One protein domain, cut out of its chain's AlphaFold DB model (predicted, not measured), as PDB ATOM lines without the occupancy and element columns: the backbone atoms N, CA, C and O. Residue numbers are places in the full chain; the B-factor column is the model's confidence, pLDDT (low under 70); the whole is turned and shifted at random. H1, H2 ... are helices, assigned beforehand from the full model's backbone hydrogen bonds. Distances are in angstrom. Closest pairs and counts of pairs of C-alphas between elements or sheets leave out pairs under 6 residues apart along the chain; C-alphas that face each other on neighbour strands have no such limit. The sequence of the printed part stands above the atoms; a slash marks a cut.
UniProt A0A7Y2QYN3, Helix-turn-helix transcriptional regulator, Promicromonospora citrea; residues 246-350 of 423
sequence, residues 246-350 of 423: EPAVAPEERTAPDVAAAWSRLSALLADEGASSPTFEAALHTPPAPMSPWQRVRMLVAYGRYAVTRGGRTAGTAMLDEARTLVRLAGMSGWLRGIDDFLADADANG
ATOM      1  N   GLU A 246     168.339 147.146 162.349       89.06
ATOM      2  CA  GLU A 246     169.100 146.323 163.284       89.06
ATOM      3  C   GLU A 246     168.776 146.675 164.750       89.06
ATOM      4  O   GLU A 246     168.472 147.833 165.053       89.06
ATOM      5  N   PRO A 247     168.812 145.698 165.675       86.75
ATOM      6  CA  PRO A 247     168.934 144.265 165.402       86.75
ATOM      7  C   PRO A 247     167.661 143.710 164.744       86.75
ATOM      8  O   PRO A 247     166.575 144.289 164.893       86.75
ATOM      9  N   ALA A 248     167.793 142.584 164.040       85.06
ATOM     10  CA  ALA A 248     166.669 141.866 163.444       85.06
ATOM     11  C   ALA A 248     165.543 141.577 164.460       85.06
ATOM     12  O   ALA A 248     165.775 141.405 165.656       85.06
ATOM     13  N   VAL A 249     164.302 141.527 163.969       83.94
ATOM     14  CA  VAL A 249     163.121 141.223 164.791       83.94
ATOM     15  C   VAL A 249     163.065 139.719 165.049       83.94
ATOM     16  O   VAL A 249     163.020 138.932 164.098       83.94
ATOM     17  N   ALA A 250     163.036 139.317 166.317       82.00
ATOM     18  CA  ALA A 250     162.996 137.914 166.695       82.00
ATOM     19  C   ALA A 250     161.620 137.287 166.379       82.00
ATOM     20  O   ALA A 250     160.591 137.976 166.416       82.00
ATOM     21  N   PRO A 251     161.546 135.977 166.066       86.62
ATOM     22  CA  PRO A 251     160.280 135.271 165.853       86.62
ATOM     23  C   PRO A 251     159.241 135.476 166.961       86.62
ATOM     24  O   PRO A 251     158.056 135.631 166.672       86.62
ATOM     25  N   GLU A 252     159.683 135.541 168.212       82.38
ATOM     26  CA  GLU A 252     158.850 135.653 169.410       82.38
ATOM     27  C   GLU A 252     158.125 137.006 169.496       82.38
ATOM     28  O   GLU A 252     157.029 137.102 170.063       82.38
ATOM     29  N   GLU A 253     158.699 138.051 168.899       80.50
ATOM     30  CA  GLU A 253     158.123 139.399 168.864       80.50
ATOM     31  C   GLU A 253     157.035 139.549 167.802       80.50
ATOM     32  O   GLU A 253     156.151 140.392 167.932       80.50
ATOM     33  N   ARG A 254     157.056 138.708 166.766       87.94
ATOM     34  CA  ARG A 254     156.089 138.720 165.656       87.94
ATOM     35  C   ARG A 254     155.024 137.630 165.776       87.94
ATOM     36  O   ARG A 254     154.463 137.199 164.776       87.94
ATOM     37  N   THR A 255     154.747 137.179 166.998       87.12
ATOM     38  CA  THR A 255     153.726 136.156 167.291       87.12
ATOM     39  C   THR A 255     152.302 136.712 167.283       87.12
ATOM     40  O   THR A 255     151.358 135.985 166.977       87.12
ATOM     41  N   ALA A 256     152.129 137.998 167.599       88.62
ATOM     42  CA  ALA A 256     150.828 138.654 167.542       88.62
ATOM     43  C   ALA A 256     150.385 138.860 166.076       88.62
ATOM     44  O   ALA A 256     151.200 139.338 165.283       88.62
ATOM     45  N   PRO A 257     149.116 138.579 165.706       90.44
ATOM     46  CA  PRO A 257     148.653 138.622 164.312       90.44
ATOM     47  C   PRO A 257     148.967 139.928 163.575       90.44
ATOM     48  O   PRO A 257     149.498 139.909 162.467       90.44
ATOM     49  N   ASP A 258     148.714 141.069 164.214       91.06
ATOM     50  CA  ASP A 258     148.940 142.381 163.602       91.06
ATOM     51  C   ASP A 258     150.429 142.742 163.496       91.06
ATOM     52  O   ASP A 258     150.843 143.419 162.554       91.06
ATOM     53  N   VAL A 259     151.263 142.240 164.412       92.12
ATOM     54  CA  VAL A 259     152.721 142.400 164.320       92.12
ATOM     55  C   VAL A 259     153.288 141.496 163.225       92.12
ATOM     56  O   VAL A 259     154.148 141.930 162.460       92.12
ATOM     57  N   ALA A 260     152.767 140.273 163.086       92.69
ATOM     58  CA  ALA A 260     153.096 139.375 161.984       92.69
ATOM     59  C   ALA A 260     152.721 139.993 160.628       92.69
ATOM     60  O   ALA A 260     153.518 139.951 159.695       92.69
ATOM     61  N   ALA A 261     151.550 140.631 160.529       93.31
ATOM     62  CA  ALA A 261     151.119 141.362 159.341       93.31
ATOM     63  C   ALA A 261     152.082 142.506 158.976       93.31
ATOM     64  O   ALA A 261     152.514 142.614 157.825       93.31
ATOM     65  N   ALA A 262     152.462 143.332 159.956       94.44
ATOM     66  CA  ALA A 262     153.448 144.394 159.759       94.44
ATOM     67  C   ALA A 262     154.823 143.836 159.351       94.44
ATOM     68  O   ALA A 262     155.486 144.406 158.486       94.44
ATOM     69  N   TRP A 263     155.231 142.696 159.916       94.56
ATOM     70  CA  TRP A 263     156.472 142.017 159.547       94.56
ATOM     71  C   TRP A 263     156.447 141.476 158.112       94.56
ATOM     72  O   TRP A 263     157.427 141.647 157.387       94.56
ATOM     73  N   SER A 264     155.348 140.853 157.677       93.69
ATOM     74  CA  SER A 264     155.196 140.372 156.296       93.69
ATOM     75  C   SER A 264     155.275 141.522 155.297       93.69
ATOM     76  O   SER A 264     155.982 141.414 154.298       93.69
ATOM     77  N   ARG A 265     154.632 142.657 155.607       94.12
ATOM     78  CA  ARG A 265     154.729 143.883 154.803       94.12
ATOM     79  C   ARG A 265     156.164 144.412 154.740       94.12
ATOM     80  O   ARG A 265     156.665 144.662 153.650       94.12
ATOM     81  N   LEU A 266     156.844 144.537 155.883       95.00
ATOM     82  CA  LEU A 266     158.252 144.948 155.938       95.00
ATOM     83  C   LEU A 266     159.143 144.014 155.104       95.00
ATOM     84  O   LEU A 266     159.958 144.485 154.316       95.00
ATOM     85  N   SER A 267     158.957 142.701 155.242       92.50
ATOM     86  CA  SER A 267     159.725 141.688 154.508       92.50
ATOM     87  C   SER A 267     159.511 141.802 152.998       92.50
ATOM     88  O   SER A 267     160.481 141.793 152.245       92.50
ATOM     89  N   ALA A 268     158.263 141.988 152.554       91.88
ATOM     90  CA  ALA A 268     157.931 142.170 151.142       91.88
ATOM     91  C   ALA A 268     158.581 143.431 150.551       91.88
ATOM     92  O   ALA A 268     159.150 143.395 149.460       91.88
ATOM     93  N   LEU A 269     158.544 144.546 151.289       91.50
ATOM     94  CA  LEU A 269     159.157 145.804 150.857       91.50
ATOM     95  C   LEU A 269     160.685 145.696 150.726       91.50
ATOM     96  O   LEU A 269     161.263 146.337 149.850       91.50
ATOM     97  N   LEU A 270     161.331 144.890 151.575       89.75
ATOM     98  CA  LEU A 270     162.782 144.685 151.569       89.75
ATOM     99  C   LEU A 270     163.268 143.675 150.521       89.75
ATOM    100  O   LEU A 270     164.420 143.769 150.106       89.75
ATOM    101  N   ALA A 271     162.425 142.725 150.108       84.06
ATOM    102  CA  ALA A 271     162.794 141.678 149.153       84.06
ATOM    103  C   ALA A 271     163.006 142.196 147.713       84.06
ATOM    104  O   ALA A 271     163.673 141.537 146.925       84.06
ATOM    105  N   ASP A 272     162.480 143.384 147.380       67.56
ATOM    106  CA  ASP A 272     162.647 144.068 146.081       67.56
ATOM    107  C   ASP A 272     162.302 143.214 144.835       67.56
ATOM    108  O   ASP A 272     162.953 143.271 143.795       67.56
ATOM    109  N   GLU A 273     161.237 142.414 144.928       62.88
ATOM    110  CA  GLU A 273     160.822 141.445 143.898       62.88
ATOM    111  C   GLU A 273     159.925 142.043 142.784       62.88
ATOM    112  O   GLU A 273     158.791 141.619 142.599       62.88
ATOM    113  N   GLY A 274     160.398 143.023 142.008       69.75
ATOM    114  CA  GLY A 274     159.679 143.479 140.799       69.75
ATOM    115  C   GLY A 274     158.212 143.921 141.018       69.75
ATOM    116  O   GLY A 274     157.824 144.354 142.094       69.75
ATOM    117  N   ALA A 275     157.367 143.883 139.982       70.75
ATOM    118  CA  ALA A 275     155.994 144.417 140.056       70.75
ATOM    119  C   ALA A 275     155.015 143.589 140.921       70.75
ATOM    120  O   ALA A 275     153.970 144.099 141.326       70.75
ATOM    121  N   SER A 276     155.331 142.322 141.191       78.81
ATOM    122  CA  SER A 276     154.478 141.366 141.901       78.81
ATOM    123  C   SER A 276     155.283 140.706 143.008       78.81
ATOM    124  O   SER A 276     156.296 140.082 142.716       78.81
ATOM    125  N   SER A 277     154.799 140.761 144.251       86.50
ATOM    126  CA  SER A 277     155.476 140.124 145.382       86.50
ATOM    127  C   SER A 277     154.648 138.961 145.933       86.50
ATOM    128  O   SER A 277     153.590 139.194 146.527       86.50
ATOM    129  N   PRO A 278     155.145 137.714 145.830       87.81
ATOM    130  CA  PRO A 278     154.562 136.553 146.498       87.81
ATOM    131  C   PRO A 278     154.343 136.758 147.999       87.81
ATOM    132  O   PRO A 278     153.396 136.214 148.561       87.81
ATOM    133  N   THR A 279     155.188 137.560 148.656       90.06
ATOM    134  CA  THR A 279     155.056 137.856 150.089       90.06
ATOM    135  C   THR A 279     153.829 138.726 150.376       90.06
ATOM    136  O   THR A 279     153.095 138.439 151.324       90.06
ATOM    137  N   PHE A 280     153.569 139.752 149.555       91.56
ATOM    138  CA  PHE A 280     152.345 140.555 149.664       91.56
ATOM    139  C   PHE A 280     151.096 139.708 149.392       91.56
ATOM    140  O   PHE A 280     150.162 139.718 150.195       91.56
ATOM    141  N   GLU A 281     151.115 138.926 148.314       90.38
ATOM    142  CA  GLU A 281     149.999 138.066 147.904       90.38
ATOM    143  C   GLU A 281     149.664 137.010 148.968       90.38
ATOM    144  O   GLU A 281     148.511 136.860 149.377       90.38
ATOM    145  N   ALA A 282     150.679 136.324 149.505       89.88
ATOM    146  CA  ALA A 282     150.494 135.349 150.577       89.88
ATOM    147  C   ALA A 282     149.909 135.993 151.844       89.88
ATOM    148  O   ALA A 282     149.027 135.414 152.478       89.88
ATOM    149  N   ALA A 283     150.361 137.200 152.201       89.00
ATOM    150  CA  ALA A 283     149.866 137.908 153.377       89.00
ATOM    151  C   ALA A 283     148.409 138.389 153.231       89.00
ATOM    152  O   ALA A 283     147.708 138.494 154.238       89.00
ATOM    153  N   LEU A 284     147.944 138.671 152.009       89.12
ATOM    154  CA  LEU A 284     146.568 139.105 151.738       89.12
ATOM    155  C   LEU A 284     145.588 137.940 151.558       89.12
ATOM    156  O   LEU A 284     144.447 138.042 152.020       89.12
ATOM    157  N   HIS A 285     146.016 136.856 150.906       88.06
ATOM    158  CA  HIS A 285     145.141 135.743 150.517       88.06
ATOM    159  C   HIS A 285     145.186 134.544 151.461       88.06
ATOM    160  O   HIS A 285     144.170 133.872 151.634       88.06
ATOM    161  N   THR A 286     146.328 134.298 152.105       87.06
ATOM    162  CA  THR A 286     146.526 133.127 152.969       87.06
ATOM    163  C   THR A 286     147.196 133.517 154.293       87.06
ATOM    164  O   THR A 286     148.233 132.950 154.653       87.06
ATOM    165  N   PRO A 287     146.652 134.497 155.046       83.56
ATOM    166  CA  PRO A 287     147.271 134.908 156.294       83.56
ATOM    167  C   PRO A 287     147.168 133.788 157.347       83.56
ATOM    168  O   PRO A 287     146.121 133.147 157.465       83.56
ATOM    169  N   PRO A 288     148.215 133.566 158.166       76.56
ATOM    170  CA  PRO A 288     148.207 132.527 159.199       76.56
ATOM    171  C   PRO A 288     147.190 132.802 160.320       76.56
ATOM    172  O   PRO A 288     146.759 131.880 161.006       76.56
ATOM    173  N   ALA A 289     146.807 134.066 160.508       83.62
ATOM    174  CA  ALA A 289     145.769 134.501 161.433       83.62
ATOM    175  C   ALA A 289     144.989 135.680 160.824       83.62
ATOM    176  O   ALA A 289     145.566 136.434 160.036       83.62
ATOM    177  N   PRO A 290     143.708 135.880 161.187       84.50
ATOM    178  CA  PRO A 290     142.933 137.017 160.704       84.50
ATOM    179  C   PRO A 290     143.612 138.339 161.075       84.50
ATOM    180  O   PRO A 290     143.821 138.633 162.251       84.50
ATOM    181  N   MET A 291     143.951 139.123 160.057       88.25
ATOM    182  CA  MET A 291     144.515 140.461 160.202       88.25
ATOM    183  C   MET A 291     143.422 141.454 160.614       88.25
ATOM    184  O   MET A 291     142.296 141.369 160.112       88.25
ATOM    185  N   SER A 292     143.734 142.416 161.488       90.12
ATOM    186  CA  SER A 292     142.774 143.476 161.812       90.12
ATOM    187  C   SER A 292     142.423 144.337 160.584       90.12
ATOM    188  O   SER A 292     143.232 144.462 159.657       90.12
ATOM    189  N   PRO A 293     141.240 144.987 160.557       90.56
ATOM    190  CA  PRO A 293     140.856 145.869 159.450       90.56
ATOM    191  C   PRO A 293     141.889 146.967 159.171       90.56
ATOM    192  O   PRO A 293     142.169 147.283 158.016       90.56
ATOM    193  N   TRP A 294     142.494 147.510 160.230       89.38
ATOM    194  CA  TRP A 294     143.547 148.511 160.123       89.38
ATOM    195  C   TRP A 294     144.789 147.955 159.425       89.38
ATOM    196  O   TRP A 294     145.243 148.532 158.438       89.38
ATOM    197  N   GLN A 295     145.316 146.810 159.870       92.94
ATOM    198  CA  GLN A 295     146.477 146.210 159.210       92.94
ATOM    199  C   GLN A 295     146.164 145.800 157.765       92.94
ATOM    200  O   GLN A 295     147.035 145.944 156.905       92.94
ATOM    201  N   ARG A 296     144.920 145.392 157.458       94.50
ATOM    202  CA  ARG A 296     144.497 145.085 156.081       94.50
ATOM    203  C   ARG A 296     144.602 146.310 155.182       94.50
ATOM    204  O   ARG A 296     145.191 146.215 154.110       94.50
ATOM    205  N   VAL A 297     144.085 147.458 155.626       95.19
ATOM    206  CA  VAL A 297     144.220 148.727 154.891       95.19
ATOM    207  C   VAL A 297     145.688 149.041 154.628       95.19
ATOM    208  O   VAL A 297     146.059 149.320 153.492       95.19
ATOM    209  N   ARG A 298     146.549 148.938 155.645       95.88
ATOM    210  CA  ARG A 298     147.982 149.218 155.482       95.88
ATOM    211  C   ARG A 298     148.668 148.266 154.510       95.88
ATOM    212  O   ARG A 298     149.521 148.698 153.743       95.88
ATOM    213  N   MET A 299     148.301 146.986 154.542       95.62
ATOM    214  CA  MET A 299     148.816 145.985 153.611       95.62
ATOM    215  C   MET A 299     148.426 146.319 152.170       95.62
ATOM    216  O   MET A 299     149.298 146.373 151.308       95.62
ATOM    217  N   LEU A 300     147.143 146.607 151.922       96.88
ATOM    218  CA  LEU A 300     146.632 146.971 150.599       96.88
ATOM    219  C   LEU A 300     147.274 148.256 150.067       96.88
ATOM    220  O   LEU A 300     147.693 148.298 148.914       96.88
ATOM    221  N   VAL A 301     147.402 149.291 150.906       96.88
ATOM    222  CA  VAL A 301     148.038 150.557 150.510       96.88
ATOM    223  C   VAL A 301     149.511 150.354 150.173       96.88
ATOM    224  O   VAL A 301     149.963 150.804 149.119       96.88
ATOM    225  N   ALA A 302     150.256 149.651 151.026       95.12
ATOM    226  CA  ALA A 302     151.669 149.396 150.782       95.12
ATOM    227  C   ALA A 302     151.886 148.529 149.539       95.12
ATOM    228  O   ALA A 302     152.744 148.864 148.724       95.12
ATOM    229  N   TYR A 303     151.095 147.466 149.355       94.62
ATOM    230  CA  TYR A 303     151.200 146.620 148.168       94.62
ATOM    231  C   TYR A 303     150.818 147.388 146.900       94.62
ATOM    232  O   TYR A 303     151.539 147.356 145.904       94.62
ATOM    233  N   GLY A 304     149.730 148.153 146.953       94.44
ATOM    234  CA  GLY A 304     149.277 148.972 145.841       94.44
ATOM    235  C   GLY A 304     150.328 149.987 145.388       94.44
ATOM    236  O   GLY A 304     150.679 150.041 144.208       94.44
ATOM    237  N   ARG A 305     150.908 150.730 146.338       92.69
ATOM    238  CA  ARG A 305     152.014 151.667 146.078       92.69
ATOM    239  C   ARG A 305     153.261 150.952 145.553       92.69
ATOM    240  O   ARG A 305     153.881 151.415 144.595       92.69
ATOM    241  N   TYR A 306     153.615 149.815 146.149       90.56
ATOM    242  CA  TYR A 306     154.737 148.975 145.725       90.56
ATOM    243  C   TYR A 306     154.598 148.518 144.266       90.56
ATOM    244  O   TYR A 306     155.550 148.632 143.494       90.56
ATOM    245  N   ALA A 307     153.417 148.032 143.879       89.56
ATOM    246  CA  ALA A 307     153.165 147.518 142.540       89.56
ATOM    247  C   ALA A 307     153.144 148.653 141.506       89.56
ATOM    248  O   ALA A 307     153.801 148.546 140.471       89.56
ATOM    249  N   VAL A 308     152.477 149.778 141.806       87.88
ATOM    250  CA  VAL A 308     152.442 150.956 140.916       87.88
ATOM    251  C   VAL A 308     153.849 151.502 140.655       87.88
ATOM    252  O   VAL A 308     154.198 151.745 139.499       87.88
ATOM    253  N   THR A 309     154.685 151.652 141.689       83.69
ATOM    254  CA  THR A 309     156.054 152.183 141.523       83.69
ATOM    255  C   THR A 309     156.961 151.264 140.701       83.69
ATOM    256  O   THR A 309     157.909 151.743 140.080       83.69
ATOM    257  N   ARG A 310     156.644 149.965 140.626       81.19
ATOM    258  CA  ARG A 310     157.383 148.961 139.842       81.19
ATOM    259  C   ARG A 310     156.710 148.578 138.517       81.19
ATOM    260  O   ARG A 310     157.083 147.580 137.911       81.19
ATOM    261  N   GLY A 311     155.749 149.373 138.041       80.19
ATOM    262  CA  GLY A 311     155.113 149.196 136.728       80.19
ATOM    263  C   GLY A 311     153.937 148.211 136.698       80.19
ATOM    264  O   GLY A 311     153.333 148.011 135.650       80.19
ATOM    265  N   GLY A 312     153.558 147.628 137.836       84.75
ATOM    266  CA  GLY A 312     152.374 146.779 137.998       84.75
ATOM    267  C   GLY A 312     151.100 147.587 138.245       84.75
ATOM    268  O   GLY A 312     150.423 147.370 139.248       84.75
ATOM    269  N   ARG A 313     150.773 148.542 137.367       84.69
ATOM    270  CA  ARG A 313     149.697 149.520 137.611       84.69
ATOM    271  C   ARG A 313     148.330 148.874 137.813       84.69
ATOM    272  O   ARG A 313     147.640 149.233 138.759       84.69
ATOM    273  N   THR A 314     147.938 147.914 136.977       85.06
ATOM    274  CA  THR A 314     146.625 147.251 137.080       85.06
ATOM    275  C   THR A 314     146.450 146.532 138.417       85.06
ATOM    276  O   THR A 314     145.447 146.723 139.096       85.06
ATOM    277  N   ALA A 315     147.446 145.746 138.833       86.06
ATOM    278  CA  ALA A 315     147.411 145.061 140.124       86.06
ATOM    279  C   ALA A 315     147.439 146.069 141.285       86.06
ATOM    280  O   ALA A 315     146.634 145.983 142.211       86.06
ATOM    281  N   GLY A 316     148.317 147.073 141.209       91.75
ATOM    282  CA  GLY A 316     148.458 148.058 142.272       91.75
ATOM    283  C   GLY A 316     147.233 148.958 142.451       91.75
ATOM    284  O   GLY A 316     146.819 149.209 143.578       91.75
ATOM    285  N   THR A 317     146.603 149.391 141.357       92.31
ATOM    286  CA  THR A 317     145.355 150.174 141.395       92.31
ATOM    287  C   THR A 317     144.199 149.367 141.973       92.31
ATOM    288  O   THR A 317     143.479 149.898 142.814       92.31
ATOM    289  N   ALA A 318     144.079 148.076 141.645       91.81
ATOM    290  CA  ALA A 318     143.070 147.205 142.250       91.81
ATOM    291  C   ALA A 318     143.206 147.132 143.785       91.81
ATOM    292  O   ALA A 318     142.213 147.257 144.503       91.81
ATOM    293  N   MET A 319     144.436 147.005 144.299       95.94
ATOM    294  CA  MET A 319     144.694 147.017 145.747       95.94
ATOM    295  C   MET A 319     144.351 148.369 146.388       95.94
ATOM    296  O   MET A 319     143.754 148.418 147.466       95.94
ATOM    297  N   LEU A 320     144.695 149.478 145.724       97.06
ATOM    298  CA  LEU A 320     144.391 150.828 146.209       97.06
ATOM    299  C   LEU A 320     142.889 151.135 146.185       97.06
ATOM    300  O   LEU A 320     142.402 151.820 147.083       97.06
ATOM    301  N   ASP A 321     142.137 150.606 145.223       96.62
ATOM    302  CA  ASP A 321     140.681 150.764 145.155       96.62
ATOM    303  C   ASP A 321     139.956 149.960 146.244       96.62
ATOM    304  O   ASP A 321     138.996 150.453 146.855       96.62
ATOM    305  N   GLU A 322     140.449 148.763 146.575       96.56
ATOM    306  CA  GLU A 322     139.968 148.035 147.750       96.56
ATOM    307  C   GLU A 322     140.264 148.826 149.034       96.56
ATOM    308  O   GLU A 322     139.362 149.050 149.850       96.56
ATOM    309  N   ALA A 323     141.494 149.329 149.189       97.81
ATOM    310  CA  ALA A 323     141.864 150.161 150.331       97.81
ATOM    311  C   ALA A 323     140.965 151.400 150.446       97.81
ATOM    312  O   ALA A 323     140.443 151.661 151.529       97.81
ATOM    313  N   ARG A 324     140.715 152.118 149.339       97.62
ATOM    314  CA  ARG A 324     139.790 153.265 149.265       97.62
ATOM    315  C   ARG A 324     138.402 152.920 149.779       97.62
ATOM    316  O   ARG A 324     137.812 153.708 150.516       97.62
ATOM    317  N   THR A 325     137.878 151.763 149.390       96.62
ATOM    318  CA  THR A 325     136.560 151.303 149.836       96.62
ATOM    319  C   THR A 325     136.544 151.127 151.353       96.62
ATOM    320  O   THR A 325     135.674 151.676 152.029       96.62
ATOM    321  N   LEU A 326     137.548 150.442 151.907       96.06
ATOM    322  CA  LEU A 326     137.657 150.208 153.349       96.06
ATOM    323  C   LEU A 326     137.834 151.510 154.143       96.06
ATOM    324  O   LEU A 326     137.155 151.707 155.152       96.06
ATOM    325  N   VAL A 327     138.699 152.426 153.694       96.31
ATOM    326  CA  VAL A 327     138.960 153.682 154.422       96.31
ATOM    327  C   VAL A 327     137.783 154.650 154.361       96.31
ATOM    328  O   VAL A 327     137.540 155.348 155.343       96.31
ATOM    329  N   ARG A 328     136.999 154.658 153.270       95.19
ATOM    330  CA  ARG A 328     135.746 155.431 153.185       95.19
ATOM    331  C   ARG A 328     134.711 154.917 154.180       95.19
ATOM    332  O   ARG A 328     134.116 155.717 154.894       95.19
ATOM    333  N   LEU A 329     134.532 153.598 154.259       94.19
ATOM    334  CA  LEU A 329     133.602 152.980 155.210       94.19
ATOM    335  C   LEU A 329     134.018 153.221 156.667       94.19
ATOM    336  O   LEU A 329     133.163 153.381 157.531       94.19
ATOM    337  N   ALA A 330     135.323 153.275 156.932       91.50
ATOM    338  CA  ALA A 330     135.873 153.493 158.266       91.50
ATOM    339  C   ALA A 330     136.048 154.976 158.655       91.50
ATOM    340  O   ALA A 330     136.509 155.252 159.761       91.50
ATOM    341  N   GLY A 331     135.727 155.934 157.774       92.00
ATOM    342  CA  GLY A 331     135.911 157.368 158.047       92.00
ATOM    343  C   GLY A 331     137.378 157.794 158.202       92.00
ATOM    344  O   GLY A 331     137.683 158.724 158.942       92.00
ATOM    345  N   MET A 332     138.299 157.099 157.534       94.75
ATOM    346  CA  MET A 332     139.742 157.345 157.609       94.75
ATOM    347  C   MET A 332     140.205 158.286 156.484       94.75
ATOM    348  O   MET A 332     140.933 157.884 155.570       94.75
ATOM    349  N   SER A 333     139.750 159.541 156.534       95.38
ATOM    350  CA  SER A 333     139.929 160.544 155.471       95.38
ATOM    351  C   SER A 333     141.388 160.773 155.070       95.38
ATOM    352  O   SER A 333     141.669 161.004 153.894       95.38
ATOM    353  N   GLY A 334     142.331 160.675 156.011       95.88
ATOM    354  CA  GLY A 334     143.749 160.863 155.700       95.88
ATOM    355  C   GLY A 334     144.321 159.816 154.771       95.88
ATOM    356  O   GLY A 334     145.024 160.172 153.833       95.88
ATOM    357  N   TRP A 335     143.967 158.548 154.978       96.38
ATOM    358  CA  TRP A 335     144.393 157.483 154.073       96.38
ATOM    359  C   TRP A 335     143.783 157.645 152.693       96.38
ATOM    360  O   TRP A 335     144.472 157.419 151.706       96.38
ATOM    361  N   LEU A 336     142.514 158.057 152.616       96.31
ATOM    362  CA  LEU A 336     141.876 158.335 151.334       96.31
ATOM    363  C   LEU A 336     142.653 159.410 150.568       96.31
ATOM    364  O   LEU A 336     143.061 159.169 149.435       96.31
ATOM    365  N   ARG A 337     142.939 160.538 151.226       94.94
ATOM    366  CA  ARG A 337     143.780 161.604 150.675       94.94
ATOM    367  C   ARG A 337     145.143 161.075 150.224       94.94
ATOM    368  O   ARG A 337     145.526 161.294 149.087       94.94
ATOM    369  N   GLY A 338     145.860 160.350 151.084       94.62
ATOM    370  CA  GLY A 338     147.196 159.844 150.765       94.62
ATOM    371  C   GLY A 338     147.226 158.792 149.647       94.62
ATOM    372  O   GLY A 338     148.270 158.603 149.021       94.62
ATOM    373  N   ILE A 339     146.123 158.080 149.400       96.00
ATOM    374  CA  ILE A 339     145.967 157.189 148.239       96.00
ATOM    375  C   ILE A 339     145.689 158.008 146.973       96.00
ATOM    376  O   ILE A 339     146.286 157.738 145.932       96.00
ATOM    377  N   ASP A 340     144.795 158.995 147.063       94.38
ATOM    378  CA  ASP A 340     144.405 159.849 145.939       94.38
ATOM    379  C   ASP A 340     145.580 160.705 145.448       94.38
ATOM    380  O   ASP A 340     145.857 160.704 144.250       94.38
ATOM    381  N   ASP A 341     146.320 161.334 146.367       91.81
ATOM    382  CA  ASP A 341     147.525 162.116 146.070       91.81
ATOM    383  C   ASP A 341     148.585 161.233 145.385       91.81
ATOM    384  O   ASP A 341     149.114 161.589 144.335       91.81
ATOM    385  N   PHE A 342     148.827 160.021 145.906       91.75
ATOM    386  CA  PHE A 342     149.778 159.077 145.306       91.75
ATOM    387  C   PHE A 342     149.399 158.682 143.872       91.75
ATOM    388  O   PHE A 342     150.266 158.601 143.003       91.75
ATOM    389  N   LEU A 343     148.118 158.407 143.610       90.19
ATOM    390  CA  LEU A 343     147.666 158.024 142.272       90.19
ATOM    391  C   LEU A 343     147.695 159.203 141.298       90.19
ATOM    392  O   LEU A 343     148.122 159.022 140.161       90.19
ATOM    393  N   ALA A 344     147.331 160.405 141.750       87.62
ATOM    394  CA  ALA A 344     147.460 161.618 140.950       87.62
ATOM    395  C   ALA A 344     148.926 161.885 140.566       87.62
ATOM    396  O   ALA A 344     149.214 162.171 139.403       87.62
ATOM    397  N   ASP A 345     149.858 161.717 141.508       84.12
ATOM    398  CA  ASP A 345     151.295 161.844 141.252       84.12
ATOM    399  C   ASP A 345     151.812 160.749 140.315       84.12
ATOM    400  O   ASP A 345     152.635 161.024 139.439       84.12
ATOM    401  N   ALA A 346     151.342 159.508 140.466       81.69
ATOM    402  CA  ALA A 346     151.697 158.406 139.578       81.69
ATOM    403  C   ALA A 346     151.195 158.641 138.141       81.69
ATOM    404  O   ALA A 346     151.908 158.327 137.185       81.69
ATOM    405  N   ASP A 347     150.009 159.226 137.977       78.62
ATOM    406  CA  ASP A 347     149.456 159.590 136.674       78.62
ATOM    407  C   ASP A 347     150.210 160.775 136.050       78.62
ATOM    408  O   ASP A 347     150.571 160.729 134.872       78.62
ATOM    409  N   ALA A 348     150.513 161.811 136.840       73.25
ATOM    410  CA  ALA A 348     151.219 163.009 136.385       73.25
ATOM    411  C   ALA A 348     152.689 162.740 136.028       73.25
ATOM    412  O   ALA A 348     153.188 163.242 135.019       73.25
ATOM    413  N   ASN A 349     153.381 161.927 136.830       64.50
ATOM    414  CA  ASN A 349     154.781 161.563 136.604       64.50
ATOM    415  C   ASN A 349     154.949 160.392 135.628       64.50
ATOM    416  O   ASN A 349     156.084 159.996 135.349       64.50
ATOM    417  N   GLY A 350     153.844 159.841 135.116       53.88
ATOM    418  CA  GLY A 350     153.844 158.677 134.245       53.88
ATOM    419  C   GLY A 350     154.537 157.501 134.923       53.88
ATOM    420  O   GLY A 350     155.700 157.209 134.624       53.88
TER     421      GLY A 350
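This is residues 246 to 350 of the 423 residues of the protein "Helix-turn-helix transcriptional regulator" of Promicromonospora citrea (UniProt A0A7Y2QYN3). H4 runs through the middle of a helical domain, with H2 and H3 packed on one side of it and H5 and H6 on the other; H2, H4, H5 and H6 have their lines roughly aligned. The short H1 sits beyond H2, at the opposite end of the longest axis from H6. The printed part has 105 residues, with six named helices, H1 to H6 in chain order, and no named strand; the class is all helix. It is compact, with a radius of gyration of the C-alphas of 14.0 A and spans of 43 by 32 by 26 A.

H1, residues 251 to 254, and H2, residues 257 to 271, touch only at the corner by their link, and only just, with 3 pairs of C-alphas within 8 A; the closest are those of Arg 254 and Ala 260, 4.8 A apart. H3, residues 278 to 285, forms a helical hairpin with H2 at a shallow tilt of 29 degrees, opposite ways, the closest C-alphas being those of Ala 268 and Thr 279 at 5.3 A. H4, residues 293 to 309, is the hub, touching four other helices. It touches H2 at a shallow tilt of 8 degrees, the same way, closest at the C-alphas of Asp 258 and Gln 295, 6.3 A. H3 and H4 form a hairpin at 37 degrees, only just a steep tilt; H4 touches H3 with residues 296 to 303 alone, closest at the C-alphas of Phe 280 and Tyr 303, 6.4 A. H5, residues 313 to 329, runs opposite ways to H4 at a shallow tilt of 28 degrees in another hairpin, with the C-alphas of Gly 304 and Gly 316 closest at 3.8 A. H6, residues 333 to 348, forms a hairpin with H5 at 23 degrees, a shallow tilt, touching it with residues 333 to 339 alone; the closest C-alphas are those of Arg 324 and Leu 336, 5.9 A. H6 also touches H4, with residues 339 to 346 alone, closest at the C-alphas of Val 301 and Ile 339, 7.3 A. H4, H5 and H6 form an up and down bundle, each running against the one before it. H2 and H6 are apart, as are H3 and H5. Every O i to N i+4 pair is within hydrogen-bond range in H2, H3, H4, H5 and H6; H1 is too short for such a pair.

H1 begins with C-alpha 251 at (160.280, 135.271, 165.853). H2 measures 21.0 A from first to last C-alpha, and H3 10.3 A. H4 measures 24.3 A from C-alpha 293 at (140.856, 145.869, 159.450). H5 measures 24.1 A, and H6 22.3 A, ending with C-alpha 348 at (151.219, 163.009, 136.385).

The C-alphas of Glu 252 and Ala 348 are the two farthest apart, at 43.6 A. The printed part has no cut and no long link. Mean pLDDT of the printed part is 88.8; residues 272 to 274 and 349 to 350 are under 70.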